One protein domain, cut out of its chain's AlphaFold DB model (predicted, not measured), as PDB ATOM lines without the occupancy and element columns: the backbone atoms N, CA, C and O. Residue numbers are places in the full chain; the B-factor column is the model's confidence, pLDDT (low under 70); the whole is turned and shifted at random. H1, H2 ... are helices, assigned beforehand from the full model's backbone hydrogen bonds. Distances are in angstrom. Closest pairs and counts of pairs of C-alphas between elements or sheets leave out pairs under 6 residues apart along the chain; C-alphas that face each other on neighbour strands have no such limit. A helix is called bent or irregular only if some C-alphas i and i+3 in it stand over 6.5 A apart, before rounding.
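Overview. This is residues 2 to 55 of the 87 residues of the protein "NADP-dependent phosphogluconate dehydrogenase" of Nitrososphaeria archaeon (UniProt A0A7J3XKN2). A long bent helix, H1, is followed by a tight turn into a shorter helix, H2, which folds back and packs on part of H1's second arm at a steep tilt; residues 2 to 7 and 10 to 15 stick out. The printed part has 54 residues with two named helices, H1 then H2, and no named strand: all helix. It is loose, with a radius of gyration of the C-alphas of 12.9 A, and only just elongated, spanning 42 by 21 by 20 A.

Arrangement. H1, residues 11 to 33, was assigned as one helix by its hydrogen bonds but is bent: C-alphas 19 and 22 are 7.5 A apart. Its arms, H1a, residues 11 to 19, and H1b, residues 22 to 33, stand at a steep tilt of 49 degrees. Residues 24 to 28 of H1b touch residues 41 to 45 of H2, residues 39 to 51; the closest C-alphas, of Val 28 and Thr 42, are 6.2 A apart. H1b and H2 run opposite ways at a steep tilt of 47 degrees. H1a and H2 are apart. In H1a, H1b and H2 every O i to N i+4 pair is within hydrogen-bond range.

Along the chain. H1a begins at C-alpha 11 (187.432, 83.794, 190.132) and is 12.0 A long; H1b is 16.4 A. H2, 17.9 A, ends at C-alpha 51 (197.930, 85.167, 201.056).

Size, cuts and confidence. The C-alphas farthest apart, of Pro 2 and Asn 34, are 42.8 A apart. The printed part has no cut and no long link; no printed residue is under 70 in pLDDT.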
ATOM      1  N   PRO A   2     191.583  96.231 185.235       83.00
ATOM      2  CA  PRO A   2     192.648  97.142 185.666       83.00
ATOM      3  C   PRO A   2     192.700  97.335 187.191       83.00
ATOM      4  O   PRO A   2     193.785  97.505 187.726       83.00
ATOM      5  N   ASP A   3     191.570  97.184 187.889       93.06
ATOM      6  CA  ASP A   3     191.479  97.376 189.348       93.06
ATOM      7  C   ASP A   3     191.699  96.087 190.166       93.06
ATOM      8  O   ASP A   3     191.443  96.043 191.370       93.06
ATOM      9  N   LEU A   4     192.132  94.994 189.527       94.06
ATOM     10  CA  LEU A   4     192.360  93.729 190.221       94.06
ATOM     11  C   LEU A   4     193.673  93.792 191.013       94.06
ATOM     12  O   LEU A   4     194.753  93.728 190.433       94.06
ATOM     13  N   ALA A   5     193.575  93.848 192.343       93.94
ATOM     14  CA  ALA A   5     194.738  93.952 193.229       93.94
ATOM     15  C   ALA A   5     195.708  92.755 193.139       93.94
ATOM     16  O   ALA A   5     196.903  92.906 193.388       93.94
ATOM     17  N   ASN A   6     195.208  91.558 192.809       94.56
ATOM     18  CA  ASN A   6     196.017  90.349 192.656       94.56
ATOM     19  C   ASN A   6     195.307  89.329 191.745       94.56
ATOM     20  O   ASN A   6     194.099  89.133 191.869       94.56
ATOM     21  N   LEU A   7     196.050  88.636 190.873       93.81
ATOM     22  CA  LEU A   7     195.512  87.589 189.989       93.81
ATOM     23  C   LEU A   7     194.844  86.436 190.751       93.81
ATOM     24  O   LEU A   7     193.896  85.847 190.244       93.81
ATOM     25  N   LEU A   8     195.279  86.150 191.980       93.75
ATOM     26  CA  LEU A   8     194.662  85.140 192.844       93.75
ATOM     27  C   LEU A   8     193.221  85.481 193.257       93.75
ATOM     28  O   LEU A   8     192.511  84.605 193.740       93.75
ATOM     29  N   LEU A   9     192.786  86.733 193.081       94.19
ATOM     30  CA  LEU A   9     191.413  87.175 193.345       94.19
ATOM     31  C   LEU A   9     190.503  87.033 192.119       94.19
ATOM     32  O   LEU A   9     189.293  87.232 192.214       94.19
ATOM     33  N   ASP A  10     191.062  86.700 190.956       96.38
ATOM     34  CA  ASP A  10     190.258  86.369 189.794       96.38
ATOM     35  C   ASP A  10     189.579  85.008 189.998       96.38
ATOM     36  O   ASP A  10     190.231  84.000 190.267       96.38
ATOM     37  N   SER A  11     188.255  84.973 189.852       93.94
ATOM     38  CA  SER A  11     187.432  83.794 190.132       93.94
ATOM     39  C   SER A  11     187.843  82.538 189.358       93.94
ATOM     40  O   SER A  11     187.691  81.439 189.886       93.94
ATOM     41  N   ALA A  12     188.348  82.671 188.125       94.75
ATOM     42  CA  ALA A  12     188.762  81.514 187.334       94.75
ATOM     43  C   ALA A  12     190.060  80.908 187.888       94.75
ATOM     44  O   ALA A  12     190.135  79.700 188.111       94.75
ATOM     45  N   TYR A  13     191.051  81.751 188.190       93.38
ATOM     46  CA  TYR A  13     192.325  81.319 188.768       93.38
ATOM     47  C   TYR A  13     192.173  80.819 190.206       93.38
ATOM     48  O   TYR A  13     192.738  79.787 190.565       93.38
ATOM     49  N   ALA A  14     191.375  81.513 191.021       94.75
ATOM     50  CA  ALA A  14     191.085  81.105 192.390       94.75
ATOM     51  C   ALA A  14     190.456  79.708 192.427       94.75
ATOM     52  O   ALA A  14     190.867  78.867 193.227       94.75
ATOM     53  N   LYS A  15     189.494  79.440 191.532       96.62
ATOM     54  CA  LYS A  15     188.873  78.120 191.420       96.62
ATOM     55  C   LYS A  15     189.902  77.054 191.043       96.62
ATOM     56  O   LYS A  15     190.002  76.047 191.733       96.62
ATOM     57  N   GLU A  16     190.686  77.301 189.998       96.19
ATOM     58  CA  GLU A  16     191.692  76.359 189.500       96.19
ATOM     59  C   GLU A  16     192.705  75.955 190.585       96.19
ATOM     60  O   GLU A  16     193.034  74.774 190.734       96.19
ATOM     61  N   LEU A  17     193.168  76.930 191.374       95.38
ATOM     62  CA  LEU A  17     194.093  76.701 192.484       95.38
ATOM     63  C   LEU A  17     193.432  75.954 193.641       95.38
ATOM     64  O   LEU A  17     194.024  75.021 194.183       95.38
ATOM     65  N   CYS A  18     192.208  76.331 194.010       95.69
ATOM     66  CA  CYS A  18     191.456  75.645 195.058       95.69
ATOM     67  C   CYS A  18     191.174  74.183 194.703       95.69
ATOM     68  O   CYS A  18     191.268  73.339 195.595       95.69
ATOM     69  N   ASP A  19     190.886  73.891 193.433       97.75
ATOM     70  CA  ASP A  19     190.638  72.537 192.936       97.75
ATOM     71  C   ASP A  19     191.909  71.664 192.967       97.75
ATOM     72  O   ASP A  19     191.800  70.460 193.158       97.75
ATOM     73  N   ARG A  20     193.108  72.251 192.797       97.12
ATOM     74  CA  ARG A  20     194.400  71.526 192.681       97.12
ATOM     75  C   ARG A  20     195.275  71.543 193.928       97.12
ATOM     76  O   ARG A  20     196.350  70.938 193.952       97.12
ATOM     77  N   GLN A  21     194.884  72.288 194.960       97.06
ATOM     78  CA  GLN A  21     195.753  72.497 196.119       97.06
ATOM     79  C   GLN A  21     196.080  71.194 196.866       97.06
ATOM     80  O   GLN A  21     197.097  71.134 197.555       97.06
ATOM     81  N   VAL A  22     195.235  70.161 196.771       98.12
ATOM     82  CA  VAL A  22     195.448  68.879 197.459       98.12
ATOM     83  C   VAL A  22     196.568  68.092 196.783       98.12
ATOM     84  O   VAL A  22     197.505  67.654 197.451       98.12
ATOM     85  N   GLU A  23     196.530  67.976 195.458       98.19
ATOM     86  CA  GLU A  23     197.560  67.328 194.647       98.19
ATOM     87  C   GLU A  23     198.882  68.085 194.753       98.19
ATOM     88  O   GLU A  23     199.942  67.478 194.914       98.19
ATOM     89  N   TRP A  24     198.821  69.419 194.750       97.75
ATOM     90  CA  TRP A  24     199.993  70.260 194.956       97.75
ATOM     91  C   TRP A  24     200.668  69.978 196.309       97.75
ATOM     92  O   TRP A  24     201.883  69.772 196.368       97.75
ATOM     93  N   ARG A  25     199.891  69.878 197.394       98.44
ATOM     94  CA  ARG A  25     200.407  69.491 198.718       98.44
ATOM     95  C   ARG A  25     201.005  68.090 198.703       98.44
ATOM     96  O   ARG A  25     202.102  67.905 199.220       98.44
ATOM     97  N   SER A  26     200.320  67.126 198.088       98.50
ATOM     98  CA  SER A  26     200.808  65.747 197.973       98.50
ATOM     99  C   SER A  26     202.158  65.674 197.251       98.50
ATOM    100  O   SER A  26     203.075  64.997 197.726       98.50
ATOM    101  N   PHE A  27     202.325  66.440 196.168       98.31
ATOM    102  CA  PHE A  27     203.600  66.571 195.469       98.31
ATOM    103  C   PHE A  27     204.692  67.136 196.385       98.31
ATOM    104  O   PHE A  27     205.760  66.533 196.502       98.31
ATOM    105  N   VAL A  28     204.430  68.260 197.069       98.38
ATOM    106  CA  VAL A  28     205.409  68.890 197.975       98.38
ATOM    107  C   VAL A  28     205.801  67.929 199.098       98.38
ATOM    108  O   VAL A  28     206.991  67.731 199.340       98.38
ATOM    109  N   SER A  29     204.834  67.278 199.749       98.44
ATOM    110  CA  SER A  29     205.093  66.291 200.803       98.44
ATOM    111  C   SER A  29     205.940  65.127 200.295       98.44
ATOM    112  O   SER A  29     206.944  64.789 200.920       98.44
ATOM    113  N   THR A  30     205.589  64.556 199.141       98.69
ATOM    114  CA  THR A  30     206.342  63.458 198.521       98.69
ATOM    115  C   THR A  30     207.777  63.874 198.219       98.69
ATOM    116  O   THR A  30     208.712  63.161 198.585       98.69
ATOM    117  N   ALA A  31     207.978  65.042 197.606       98.56
ATOM    118  CA  ALA A  31     209.310  65.545 197.296       98.56
ATOM    119  C   ALA A  31     210.155  65.720 198.568       98.56
ATOM    120  O   ALA A  31     211.297  65.266 198.612       98.56
ATOM    121  N   LYS A  32     209.587  66.300 199.635       98.25
ATOM    122  CA  LYS A  32     210.291  66.498 200.913       98.25
ATOM    123  C   LYS A  32     210.631  65.187 201.616       98.25
ATOM    124  O   LYS A  32     211.761  65.040 202.071       98.25
ATOM    125  N   LEU A  33     209.698  64.236 201.660       98.62
ATOM    126  CA  LEU A  33     209.925  62.912 202.256       98.62
ATOM    127  C   LEU A  33     211.033  62.127 201.543       98.62
ATOM    128  O   LEU A  33     211.739  61.356 202.182       98.62
ATOM    129  N   ASN A  34     211.215  62.356 200.242       98.62
ATOM    130  CA  ASN A  34     212.263  61.721 199.442       98.62
ATOM    131  C   ASN A  34     213.551  62.559 199.338       98.62
ATOM    132  O   ASN A  34     214.449  62.207 198.578       98.62
ATOM    133  N   GLY A  35     213.658  63.684 200.053       98.38
ATOM    134  CA  GLY A  35     214.844  64.546 199.997       98.38
ATOM    135  C   GLY A  35     215.048  65.264 198.656       98.38
ATOM    136  O   GLY A  35     216.147  65.734 198.376       98.38
ATOM    137  N   ILE A  36     214.008  65.376 197.823       98.62
ATOM    138  CA  ILE A  36     214.066  66.043 196.519       98.62
ATOM    139  C   ILE A  36     213.821  67.553 196.707       98.62
ATOM    140  O   ILE A  36     212.746  67.965 197.165       98.62
ATOM    141  N   PRO A  37     214.782  68.421 196.340       97.94
ATOM    142  CA  PRO A  37     214.618  69.862 196.472       97.94
ATOM    143  C   PRO A  37     213.631  70.410 195.429       97.94
ATOM    144  O   PRO A  37     213.847  70.309 194.227       97.94
ATOM    145  N   CYS A  38     212.561  71.057 195.895       97.69
ATOM    146  CA  CYS A  38     211.543  71.711 195.060       97.69
ATOM    147  C   CYS A  38     211.215  73.140 195.559       97.69
ATOM    148  O   CYS A  38     210.073  73.425 195.933       97.69
ATOM    149  N   PRO A  39     212.205  74.056 195.618       97.56
ATOM    150  CA  PRO A  39     212.070  75.341 196.312       97.56
ATOM    151  C   PRO A  39     210.975  76.243 195.731       97.56
ATOM    152  O   PRO A  39     210.175  76.773 196.494       97.56
ATOM    153  N   ALA A  40     210.883  76.365 194.402       98.19
ATOM    154  CA  ALA A  40     209.876  77.208 193.755       98.19
ATOM    155  C   ALA A  40     208.444  76.723 194.043       98.19
ATOM    156  O   ALA A  40     207.586  77.509 194.431       98.19
ATOM    157  N   ILE A  41     208.203  75.412 193.921       97.19
ATOM    158  CA  ILE A  41     206.882  74.809 194.151       97.19
ATOM    159  C   ILE A  41     206.496  74.844 195.636       97.19
ATOM    160  O   ILE A  41     205.331  75.070 195.950       97.19
ATOM    161  N   THR A  42     207.466  74.665 196.541       98.25
ATOM    162  CA  THR A  42     207.247  74.812 197.991       98.25
ATOM    163  C   THR A  42     206.895  76.264 198.330       98.25
ATOM    164  O   THR A  42     205.864  76.524 198.935       98.25
ATOM    165  N   SER A  43     207.705  77.221 197.868       98.31
ATOM    166  CA  SER A  43     207.508  78.645 198.155       98.31
ATOM    167  C   SER A  43     206.198  79.188 197.584       98.31
ATOM    168  O   SER A  43     205.550  80.009 198.228       98.31
ATOM    169  N   ALA A  44     205.785  78.730 196.402       97.44
ATOM    170  CA  ALA A  44     204.505  79.124 195.828       97.44
ATOM    171  C   ALA A  44     203.318  78.617 196.674       97.44
ATOM    172  O   ALA A  44     202.330  79.339 196.813       97.44
ATOM    173  N   LEU A  45     203.423  77.428 197.285       97.88
ATOM    174  CA  LEU A  45     202.387  76.888 198.173       97.88
ATOM    175  C   LEU A  45     202.315  77.695 199.471       97.88
ATOM    176  O   LEU A  45     201.224  78.072 199.900       97.88
ATOM    177  N   ASP A  46     203.475  78.021 200.042       98.00
ATOM    178  CA  ASP A  46     203.577  78.865 201.233       98.00
ATOM    179  C   ASP A  46     202.998  80.265 200.976       98.00
ATOM    180  O   ASP A  46     202.274  80.800 201.817       98.00
ATOM    181  N   TYR A  47     203.247  80.846 199.796       97.19
ATOM    182  CA  TYR A  47     202.645  82.119 199.391       97.19
ATOM    183  C   TYR A  47     201.125  82.013 199.254       97.19
ATOM    184  O   TYR A  47     200.412  82.855 199.792       97.19
ATOM    185  N   PHE A  48     200.618  80.981 198.572       97.00
ATOM    186  CA  PHE A  48     199.177  80.757 198.426       97.00
ATOM    187  C   PHE A  48     198.484  80.634 199.791       97.00
ATOM    188  O   PHE A  48     197.456  81.272 200.028       97.00
ATOM    189  N   ASP A  49     199.068  79.861 200.709       97.31
ATOM    190  CA  ASP A  49     198.542  79.701 202.062       97.31
ATOM    191  C   ASP A  49     198.671  80.969 202.905       97.31
ATOM    192  O   ASP A  49     197.746  81.293 203.651       97.31
ATOM    193  N   GLY A  50     199.776  81.702 202.774       97.44
ATOM    194  CA  GLY A  50     199.984  82.978 203.450       97.44
ATOM    195  C   GLY A  50     199.002  84.049 202.983       97.44
ATOM    196  O   GLY A  50     198.396  84.729 203.805       97.44
ATOM    197  N   PHE A  51     198.790  84.159 201.671       96.31
ATOM    198  CA  PHE A  51     197.930  85.167 201.056       96.31
ATOM    199  C   PHE A  51     196.456  85.007 201.448       96.31
ATOM    200  O   PHE A  51     195.765  85.994 201.687       96.31
ATOM    201  N   ARG A  52     195.963  83.766 201.545       95.12
ATOM    202  CA  ARG A  52     194.549  83.481 201.856       95.12
ATOM    203  C   ARG A  52     194.224  83.436 203.356       95.12
ATOM    204  O   ARG A  52     193.083  83.159 203.722       95.12
ATOM    205  N   ARG A  53     195.216  83.614 204.236       96.62
ATOM    206  CA  ARG A  53     195.046  83.576 205.696       96.62
ATOM    207  C   ARG A  53     194.828  84.991 206.223       96.62
ATOM    208  O   ARG A  53     195.728  85.815 206.174       96.62
ATOM    209  N   GLU A  54     193.664  85.232 206.822       97.19
ATOM    210  CA  GLU A  54     193.364  86.502 207.502       97.19
ATOM    211  C   GLU A  54     194.326  86.777 208.675       97.19
ATOM    212  O   GLU A  54     194.701  87.916 208.935       97.19
ATOM    213  N   ARG A  55     194.748  85.722 209.387       96.88
ATOM    214  CA  ARG A  55     195.669  85.811 210.526       96.88
ATOM    215  C   ARG A  55     196.900  84.948 210.303       96.88
ATOM    216  O   ARG A  55     196.796  83.741 210.077       96.88
TER     217      ARG A  55